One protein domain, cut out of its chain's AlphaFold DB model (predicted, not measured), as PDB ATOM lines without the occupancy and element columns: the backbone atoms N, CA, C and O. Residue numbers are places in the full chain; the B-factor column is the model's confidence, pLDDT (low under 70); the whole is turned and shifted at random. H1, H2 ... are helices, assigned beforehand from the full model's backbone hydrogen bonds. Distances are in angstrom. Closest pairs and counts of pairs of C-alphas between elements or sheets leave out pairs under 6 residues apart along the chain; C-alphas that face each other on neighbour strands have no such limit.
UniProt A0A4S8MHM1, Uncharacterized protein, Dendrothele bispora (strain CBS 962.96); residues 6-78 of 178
ATOM      1  N   LEU A   6     305.014 189.457 317.085       87.88
ATOM      2  CA  LEU A   6     306.049 189.884 316.142       87.88
ATOM      3  C   LEU A   6     307.442 189.438 316.619       87.88
ATOM      4  O   LEU A   6     308.199 188.807 315.880       87.88
ATOM      5  N   SER A   7     307.737 189.677 317.899       86.81
ATOM      6  CA  SER A   7     308.960 189.215 318.568       86.81
ATOM      7  C   SER A   7     309.075 187.686 318.585       86.81
ATOM      8  O   SER A   7     310.160 187.125 318.395       86.81
ATOM      9  N   GLN A   8     307.951 186.992 318.784       88.31
ATOM     10  CA  GLN A   8     307.904 185.532 318.767       88.31
ATOM     11  C   GLN A   8     308.125 184.967 317.358       88.31
ATOM     12  O   GLN A   8     308.844 183.981 317.217       88.31
ATOM     13  N   TYR A   9     307.564 185.603 316.326       91.06
ATOM     14  CA  TYR A   9     307.813 185.254 314.928       91.06
ATOM     15  C   TYR A   9     309.293 185.433 314.563       91.06
ATOM     16  O   TYR A   9     309.895 184.529 313.989       91.06
ATOM     17  N   ALA A  10     309.905 186.557 314.951       88.31
ATOM     18  CA  ALA A  10     311.314 186.841 314.663       88.31
ATOM     19  C   ALA A  10     312.282 185.855 315.344       88.31
ATOM     20  O   ALA A  10     313.359 185.582 314.820       88.31
ATOM     21  N   SER A  11     311.889 185.306 316.496       89.50
ATOM     22  CA  SER A  11     312.680 184.322 317.247       89.50
ATOM     23  C   SER A  11     312.356 182.868 316.877       89.50
ATOM     24  O   SER A  11     312.913 181.945 317.473       89.50
ATOM     25  N   TYR A  12     311.422 182.636 315.950       90.25
ATOM     26  CA  TYR A  12     310.943 181.295 315.633       90.25
ATOM     27  C   TYR A  12     311.952 180.524 314.757       90.25
ATOM     28  O   TYR A  12     312.410 181.052 313.740       90.25
ATOM     29  N   PRO A  13     312.287 179.262 315.090       91.69
ATOM     30  CA  PRO A  13     313.373 178.535 314.437       91.69
ATOM     31  C   PRO A  13     312.903 177.798 313.168       91.69
ATOM     32  O   PRO A  13     312.932 176.568 313.092       91.69
ATOM     33  N   PHE A  14     312.479 178.556 312.151       90.69
ATOM     34  CA  PHE A  14     311.964 178.011 310.881       90.69
ATOM     35  C   PHE A  14     312.950 177.067 310.169       90.69
ATOM     36  O   PHE A  14     312.526 176.135 309.493       90.69
ATOM     37  N   ASP A  15     314.260 177.275 310.321       89.25
ATOM     38  CA  ASP A  15     315.286 176.497 309.611       89.25
ATOM     39  C   ASP A  15     315.498 175.083 310.179       89.25
ATOM     40  O   ASP A  15     315.990 174.186 309.477       89.25
ATOM     41  N   THR A  16     315.120 174.872 311.443       91.69
ATOM     42  CA  THR A  16     315.242 173.584 312.145       91.69
ATOM     43  C   THR A  16     313.923 172.826 312.256       91.69
ATOM     44  O   THR A  16     313.932 171.673 312.668       91.69
ATOM     45  N   ASP A  17     312.795 173.454 311.923       93.25
ATOM     46  CA  ASP A  17     311.484 172.810 311.989       93.25
ATOM     47  C   ASP A  17     311.240 171.929 310.752       93.25
ATOM     48  O   ASP A  17     310.978 172.416 309.649       93.25
ATOM     49  N   ASP A  18     311.297 170.610 310.944       93.12
ATOM     50  CA  ASP A  18     311.058 169.627 309.884       93.12
ATOM     51  C   ASP A  18     309.628 169.682 309.325       93.12
ATOM     52  O   ASP A  18     309.432 169.462 308.130       93.12
ATOM     53  N   SER A  19     308.624 170.019 310.144       91.62
ATOM     54  CA  SER A  19     307.226 170.112 309.691       91.62
ATOM     55  C   SER A  19     307.035 171.301 308.758       91.62
ATOM     56  O   SER A  19     306.375 171.190 307.722       91.62
ATOM     57  N   PHE A  20     307.663 172.428 309.099       93.06
ATOM     58  CA  PHE A  20     307.698 173.604 308.238       93.06
ATOM     59  C   PHE A  20     308.408 173.301 306.915       93.06
ATOM     60  O   PHE A  20     307.861 173.581 305.850       93.06
ATOM     61  N   LYS A  21     309.599 172.692 306.969       92.44
ATOM     62  CA  LYS A  21     310.399 172.375 305.774       92.44
ATOM     63  C   LYS A  21     309.681 171.394 304.862       92.44
ATOM     64  O   LYS A  21     309.612 171.639 303.663       92.44
ATOM     65  N   GLN A  22     309.088 170.344 305.424       91.94
ATOM     66  CA  GLN A  22     308.305 169.375 304.663       91.94
ATOM     67  C   GLN A  22     307.101 170.038 303.980       91.94
ATOM     68  O   GLN A  22     306.860 169.791 302.801       91.94
ATOM     69  N   GLY A  23     306.371 170.902 304.694       89.50
ATOM     70  CA  GLY A  23     305.255 171.658 304.121       89.50
ATOM     71  C   GLY A  23     305.699 172.641 303.036       89.50
ATOM     72  O   GLY A  23     305.033 172.776 302.014       89.50
ATOM     73  N   LEU A  24     306.848 173.293 303.215       89.12
ATOM     74  CA  LEU A  24     307.437 174.177 302.215       89.12
ATOM     75  C   LEU A  24     307.812 173.387 300.955       89.12
ATOM     76  O   LEU A  24     307.424 173.777 299.859       89.12
ATOM     77  N   THR A  25     308.486 172.243 301.099       88.44
ATOM     78  CA  THR A  25     308.814 171.361 299.971       88.44
ATOM     79  C   THR A  25     307.562 170.872 299.247       88.44
ATOM     80  O   THR A  25     307.550 170.871 298.019       88.44
ATOM     81  N   ASP A  26     306.502 170.504 299.969       88.44
ATOM     82  CA  ASP A  26     305.234 170.061 299.377       88.44
ATOM     83  C   ASP A  26     304.549 171.176 298.571       88.44
ATOM     84  O   ASP A  26     304.155 170.962 297.426       88.44
ATOM     85  N   ILE A  27     304.491 172.399 299.110       88.19
ATOM     86  CA  ILE A  27     303.920 173.570 298.419       88.19
ATOM     87  C   ILE A  27     304.733 173.925 297.169       88.19
ATOM     88  O   ILE A  27     304.154 174.220 296.121       88.19
ATOM     89  N   LEU A  28     306.065 173.900 297.270       85.81
ATOM     90  CA  LEU A  28     306.951 174.183 296.140       85.81
ATOM     91  C   LEU A  28     306.855 173.093 295.065       85.81
ATOM     92  O   LEU A  28     306.855 173.411 293.882       85.81
ATOM     93  N   SER A  29     306.731 171.825 295.462       84.06
ATOM     94  CA  SER A  29     306.614 170.700 294.524       84.06
ATOM     95  C   SER A  29     305.239 170.643 293.857       84.06
ATOM     96  O   SER A  29     305.132 170.285 292.689       84.06
ATOM     97  N   SER A  30     304.186 171.003 294.594       80.69
ATOM     98  CA  SER A  30     302.799 170.946 294.123       80.69
ATOM     99  C   SER A  30     302.427 172.099 293.193       80.69
ATOM    100  O   SER A  30     301.452 171.999 292.451       80.69
ATOM    101  N   ASN A  31     303.154 173.217 293.238       76.00
ATOM    102  CA  ASN A  31     302.832 174.387 292.435       76.00
ATOM    103  C   ASN A  31     303.717 174.437 291.174       76.00
ATOM    104  O   ASN A  31     304.927 174.654 291.287       76.00
ATOM    105  N   PRO A  32     303.138 174.314 289.963       68.50
ATOM    106  CA  PRO A  32     303.895 174.241 288.714       68.50
ATOM    107  C   PRO A  32     304.718 175.505 288.420       68.50
ATOM    108  O   PRO A  32     305.632 175.461 287.607       68.50
ATOM    109  N   ARG A  33     304.458 176.626 289.114       68.75
ATOM    110  CA  ARG A  33     305.290 177.843 289.038       68.75
ATOM    111  C   ARG A  33     306.710 177.649 289.582       68.75
ATOM    112  O   ARG A  33     307.592 178.419 289.212       68.75
ATOM    113  N   PHE A  34     306.912 176.662 290.454       65.69
ATOM    114  CA  PHE A  34     308.201 176.344 291.076       65.69
ATOM    115  C   PHE A  34     308.712 174.948 290.678       65.69
ATOM    116  O   PHE A  34     309.831 174.574 291.026       65.69
ATOM    117  N   ALA A  35     307.922 174.173 289.928       55.19
ATOM    118  CA  ALA A  35     308.302 172.848 289.461       55.19
ATOM    119  C   ALA A  35     309.264 172.949 288.260       55.19
ATOM    120  O   ALA A  35     308.864 173.297 287.151       55.19
ATOM    121  N   GLY A  36     310.543 172.625 288.476       56.06
ATOM    122  CA  GLY A  36     311.552 172.488 287.412       56.06
ATOM    123  C   GLY A  36     312.488 173.685 287.221       56.06
ATOM    124  O   GLY A  36     313.480 173.571 286.503       56.06
ATOM    125  N   THR A  37     312.237 174.805 287.895       54.91
ATOM    126  CA  THR A  37     313.163 175.936 287.986       54.91
ATOM    127  C   THR A  37     313.919 175.867 289.311       54.91
ATOM    128  O   THR A  37     313.306 175.877 290.370       54.91
ATOM    129  N   ASP A  38     315.256 175.916 289.277       55.91
ATOM    130  CA  ASP A  38     316.125 176.174 290.453       55.91
ATOM    131  C   ASP A  38     315.949 177.618 290.997       55.91
ATOM    132  O   ASP A  38     316.820 178.212 291.633       55.91
ATOM    133  N   ALA A  39     314.812 178.238 290.674       58.75
ATOM    134  CA  ALA A  39     314.434 179.556 291.115       58.75
ATOM    135  C   ALA A  39     314.003 179.433 292.572       58.75
ATOM    136  O   ALA A  39     312.940 178.898 292.887       58.75
ATOM    137  N   GLN A  40     314.858 179.937 293.460       64.69
ATOM    138  CA  GLN A  40     314.489 180.127 294.851       64.69
ATOM    139  C   GLN A  40     313.162 180.893 294.931       64.69
ATOM    140  O   GLN A  40     312.980 181.866 294.189       64.69
ATOM    141  N   PRO A  41     312.237 180.468 295.810       74.94
ATOM    142  CA  PRO A  41     311.020 181.222 296.051       74.94
ATOM    143  C   PRO A  41     311.392 182.654 296.438       74.94
ATOM    144  O   PRO A  41     312.334 182.894 297.197       74.94
ATOM    145  N   ASP A  42     310.658 183.614 295.891       83.56
ATOM    146  CA  ASP A  42     310.843 185.023 296.194       83.56
ATOM    147  C   ASP A  42     310.671 185.287 297.700       83.56
ATOM    148  O   ASP A  42     309.917 184.606 298.403       83.56
ATOM    149  N   GLU A  43     311.370 186.306 298.206       84.62
ATOM    150  CA  GLU A  43     311.365 186.656 299.633       84.62
ATOM    151  C   GLU A  43     309.940 186.943 300.150       84.62
ATOM    152  O   GLU A  43     309.622 186.630 301.299       84.62
ATOM    153  N   SER A  44     309.054 187.479 299.301       85.31
ATOM    154  CA  SER A  44     307.633 187.683 299.615       85.31
ATOM    155  C   SER A  44     306.869 186.375 299.797       85.31
ATOM    156  O   SER A  44     306.180 186.222 300.808       85.31
ATOM    157  N   THR A  45     307.017 185.413 298.883       87.44
ATOM    158  CA  THR A  45     306.399 184.085 299.008       87.44
ATOM    159  C   THR A  45     306.905 183.356 300.249       87.44
ATOM    160  O   THR A  45     306.103 182.837 301.029       87.44
ATOM    161  N   LEU A  46     308.218 183.373 300.502       88.75
ATOM    162  CA  LEU A  46     308.795 182.779 301.712       88.75
ATOM    163  C   LEU A  46     308.210 183.395 302.984       88.75
ATOM    164  O   LEU A  46     307.823 182.669 303.901       88.75
ATOM    165  N   ARG A  47     308.105 184.727 303.039       90.50
ATOM    166  CA  ARG A  47     307.497 185.442 304.167       90.50
ATOM    167  C   ARG A  47     306.041 185.043 304.361       90.50
ATOM    168  O   ARG A  47     305.635 184.758 305.481       90.50
ATOM    169  N   GLN A  48     305.262 184.984 303.286       90.62
ATOM    170  CA  GLN A  48     303.855 184.604 303.360       90.62
ATOM    171  C   GLN A  48     303.678 183.180 303.900       90.62
ATOM    172  O   GLN A  48     302.838 182.964 304.774       90.62
ATOM    173  N   ILE A  49     304.502 182.227 303.449       92.38
ATOM    174  CA  ILE A  49     304.495 180.842 303.945       92.38
ATOM    175  C   ILE A  49     304.879 180.795 305.433       92.38
ATOM    176  O   ILE A  49     304.189 180.144 306.220       92.38
ATOM    177  N   LYS A  50     305.933 181.517 305.845       91.88
ATOM    178  CA  LYS A  50     306.364 181.599 307.253       91.88
ATOM    179  C   LYS A  50     305.272 182.170 308.156       91.88
ATOM    180  O   LYS A  50     304.959 181.569 309.180       91.88
ATOM    181  N   VAL A  51     304.666 183.295 307.770       93.25
ATOM    182  CA  VAL A  51     303.590 183.950 308.536       93.25
ATOM    183  C   VAL A  51     302.367 183.045 308.640       93.25
ATOM    184  O   VAL A  51     301.823 182.862 309.727       93.25
ATOM    185  N   PHE A  52     301.965 182.422 307.530       92.62
ATOM    186  CA  PHE A  52     300.849 181.481 307.518       92.62
ATOM    187  C   PHE A  52     301.080 180.305 308.475       92.62
ATOM    188  O   PHE A  52     300.210 179.987 309.289       92.62
ATOM    189  N   TYR A  53     302.255 179.677 308.403       93.69
ATOM    190  CA  TYR A  53     302.602 178.560 309.277       93.69
ATOM    191  C   TYR A  53     302.644 178.984 310.747       93.69
ATOM    192  O   TYR A  53     302.039 178.333 311.598       93.69
ATOM    193  N   PHE A  54     303.289 180.112 311.041       93.19
ATOM    194  CA  PHE A  54     303.386 180.640 312.395       93.19
ATOM    195  C   PHE A  54     302.008 180.906 313.006       93.19
ATOM    196  O   PHE A  54     301.734 180.443 314.113       93.19
ATOM    197  N   ASN A  55     301.116 181.573 312.271       93.38
ATOM    198  CA  ASN A  55     299.742 181.829 312.706       93.38
ATOM    199  C   ASN A  55     298.970 180.534 312.953       93.38
ATOM    200  O   ASN A  55     298.263 180.407 313.949       93.38
ATOM    201  N   ARG A  56     299.149 179.539 312.079       90.56
ATOM    202  CA  ARG A  56     298.519 178.225 312.225       90.56
ATOM    203  C   ARG A  56     298.976 177.494 313.489       90.56
ATOM    204  O   ARG A  56     298.151 176.853 314.133       90.56
ATOM    205  N   VAL A  57     300.263 177.556 313.827       90.25
ATOM    206  CA  VAL A  57     300.841 176.820 314.968       90.25
ATOM    207  C   VAL A  57     300.611 177.544 316.294       90.25
ATOM    208  O   VAL A  57     300.328 176.909 317.305       90.25
ATOM    209  N   THR A  58     300.729 178.870 316.304       87.75
ATOM    210  CA  THR A  58     300.627 179.672 317.533       87.75
ATOM    211  C   THR A  58     299.216 180.182 317.816       87.75
ATOM    212  O   THR A  58     298.946 180.622 318.930       87.75
ATOM    213  N   GLY A  59     298.312 180.126 316.834       85.31
ATOM    214  CA  GLY A  59     296.976 180.719 316.928       85.31
ATOM    215  C   GLY A  59     296.982 182.250 316.892       85.31
ATOM    216  O   GLY A  59     295.963 182.868 317.197       85.31
ATOM    217  N   ASN A  60     298.117 182.865 316.545       85.69
ATOM    218  CA  ASN A  60     298.244 184.309 316.387       85.69
ATOM    219  C   ASN A  60     297.675 184.775 315.037       85.69
ATOM    220  O   ASN A  60     297.598 184.011 314.076       85.69
ATOM    221  N   SER A  61     297.322 186.059 314.959       85.69
ATOM    222  CA  SER A  61     296.783 186.701 313.751       85.69
ATOM    223  C   SER A  61     297.770 187.721 313.185       85.69
ATOM    224  O   SER A  61     297.441 188.897 313.068       85.69
ATOM    225  N   LEU A  62     298.993 187.286 312.884       89.50
ATOM    226  CA  LEU A  62     300.033 188.160 312.349       89.50
ATOM    227  C   LEU A  62     299.833 188.391 310.849       89.50
ATOM    228  O   LEU A  62     299.600 187.442 310.097       89.50
ATOM    229  N   THR A  63     299.940 189.627 310.382       90.50
ATOM    230  CA  THR A  63     299.824 189.932 308.952       90.50
ATOM    231  C   THR A  63     301.190 189.971 308.268       90.50
ATOM    232  O   THR A  63     302.228 190.230 308.881       90.50
ATOM    233  N   VAL A  64     301.201 189.712 306.957       88.81
ATOM    234  CA  VAL A  64     302.430 189.777 306.147       88.81
ATOM    235  C   VAL A  64     303.001 191.200 306.139       88.81
ATOM    236  O   VAL A  64     304.220 191.364 306.152       88.81
ATOM    237  N   ASP A  65     302.133 192.215 306.175       86.88
ATOM    238  CA  ASP A  65     302.521 193.627 306.188       86.88
ATOM    239  C   ASP A  65     303.218 194.029 307.492       86.88
ATOM    240  O   ASP A  65     304.255 194.690 307.440       86.88
ATOM    241  N   GLU A  66     302.720 193.576 308.647       86.31
ATOM    242  CA  GLU A  66     303.352 193.819 309.954       86.31
ATOM    243  C   GLU A  66     304.764 193.223 310.018       86.31
ATOM    244  O   GLU A  66     305.717 193.889 310.423       86.31
ATOM    245  N   VAL A  67     304.930 191.985 309.545       87.88
ATOM    246  CA  VAL A  67     306.243 191.324 309.494       87.88
ATOM    247  C   VAL A  67     307.182 192.004 308.501       87.88
ATOM    248  O   VAL A  67     308.376 192.129 308.758       87.88
ATOM    249  N   ASN A  68     306.664 192.450 307.357       89.31
ATOM    250  CA  ASN A  68     307.440 193.182 306.359       89.31
ATOM    251  C   ASN A  68     307.930 194.534 306.887       89.31
ATOM    252  O   ASN A  68     309.086 194.889 306.666       89.31
ATOM    253  N   ALA A  69     307.084 195.271 307.610       85.81
ATOM    254  CA  ALA A  69     307.481 196.512 308.268       85.81
ATOM    255  C   ALA A  69     308.608 196.261 309.285       85.81
ATOM    256  O   ALA A  69     309.651 196.907 309.212       85.81
ATOM    257  N   HIS A  70     308.460 195.243 310.135       82.94
ATOM    258  CA  HIS A  70     309.461 194.902 311.149       82.94
ATOM    259  C   HIS A  70     310.795 194.417 310.562       82.94
ATOM    260  O   HIS A  70     311.873 194.780 311.033       82.94
ATOM    261  N   GLU A  71     310.762 193.607 309.502       82.38
ATOM    262  CA  GLU A  71     311.989 193.171 308.828       82.38
ATOM    263  C   GLU A  71     312.683 194.309 308.074       82.38
ATOM    264  O   GLU A  71     313.912 194.342 308.005       82.38
ATOM    265  N   LYS A  72     311.924 195.274 307.540       78.81
ATOM    266  CA  LYS A  72     312.503 196.492 306.964       78.81
ATOM    267  C   LYS A  72     313.172 197.342 308.033       78.81
ATOM    268  O   LYS A  72     314.306 197.748 307.820       78.81
ATOM    269  N   GLU A  73     312.520 197.549 309.174       71.94
ATOM    270  CA  GLU A  73     313.064 198.322 310.299       71.94
ATOM    271  C   GLU A  73     314.327 197.680 310.895       71.94
ATOM    272  O   GLU A  73     315.313 198.360 311.185       71.94
ATOM    273  N   THR A  74     314.349 196.352 311.017       68.75
ATOM    274  CA  THR A  74     315.530 195.613 311.496       68.75
ATOM    275  C   THR A  74     316.665 195.592 310.465       68.75
ATOM    276  O   THR A  74     317.822 195.786 310.843       68.75
ATOM    277  N   LYS A  75     316.373 195.462 309.160       67.50
ATOM    278  CA  LYS A  75     317.387 195.603 308.093       67.50
ATOM    279  C   LYS A  75     317.929 197.032 307.981       67.50
ATOM    280  O   LYS A  75     319.127 197.194 307.763       67.50
ATOM    281  N   THR A  76     317.103 198.067 308.161       57.88
ATOM    282  CA  THR A  76     317.560 199.469 308.121       57.88
ATOM    283  C   THR A  76     318.415 199.835 309.331       57.88
ATOM    284  O   THR A  76     319.386 200.574 309.182       57.88
ATOM    285  N   ASN A  77     318.123 199.271 310.506       54.66
ATOM    286  CA  ASN A  77     318.905 199.518 311.721       54.66
ATOM    287  C   ASN A  77     320.207 198.702 311.787       54.66
ATOM    288  O   ASN A  77     321.135 199.099 312.482       54.66
ATOM    289  N   SER A  78     320.329 197.609 311.027       48.06
ATOM    290  CA  SER A  78     321.573 196.826 310.951       48.06
ATOM    291  C   SER A  78     322.640 197.429 310.019       48.06
ATOM    292  O   SER A  78     323.750 196.903 309.967       48.06
TER     293      SER A  78
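AT A GLANCE: This is residues 6 to 78 of the 178 residues of an uncharacterized protein of Dendrothele bispora (strain CBS 962.96) (UniProt A0A4S8MHM1). The longest helix, H3, stands in the middle; H2 slants away from it on one side like the second arm of a V, and on the other side H4 starts at H3 and runs outward past the short H1. The packing is open, with few contacts between the helices: a long loop, residues 31 to 42, swings out to join H2 to H3, and residues 72 to 78 at the other end stick out. The printed part has 73 residues with four named helices, H1 to H4 in that order, and no named strand, so its class is all helix. It is only just compact, close to loose, with a radius of gyration of the C-alphas of 13.2 A and spans of 37 by 27 by 20 A.

IN THESE COORDINATES: H1 is residues 6 to 10, beginning at C-alpha 6 at (306.049, 189.884, 316.142). H2 is residues 18 to 30 and measures 17.8 A from first to last C-alpha. H3 is residues 43 to 58, 22.0 A long, from C-alpha 43 at (311.365, 186.656, 299.633). H4 is residues 64 to 77, 19.9 A long, ending at C-alpha 77 at (318.905, 199.518, 311.721).

HOW THE PARTS SIT: H1 and H4 only just touch, with 3 pairs of C-alphas within 8 A; the closest are those of Leu 6 and Val 67, 6.8 A apart, and H4 touches H1 with residues 66 to 70 alone. H1 and H3 are close but not clearly touching, the closest C-alphas being those of Tyr 9 and Phe 54 at 6.9 A. H2 and H3 are also close but not clearly touching; their closest C-alphas, of Phe 20 and Tyr 53, are 7.2 A apart. H2 and H3 run opposite ways at a steep tilt of 49 degrees. H3 and H4 touch, residues 47 to 51 of H3 meeting residues 64 to 67 of H4, with the closest C-alphas, of Gln 48 and Val 64, 6.0 A apart. They run opposite ways at a steep tilt of 64 degrees. H2 is apart from H4, and H1 from H2. In H1, H2, H3 and H4 every O i to N i+4 pair is within hydrogen-bond range.

THE WHOLE: The two C-alphas farthest apart, those of Pro 32 and Asn 77, are 37.3 A apart. The printed part has no cut. The link from H2 to H3 is long, with 12 residues; that from H1 to H2 is short, and that from H3 to H4 is tight. The mean pLDDT of the printed part is 82.7, and residues 32 to 40 and 74 to 78 are under 70.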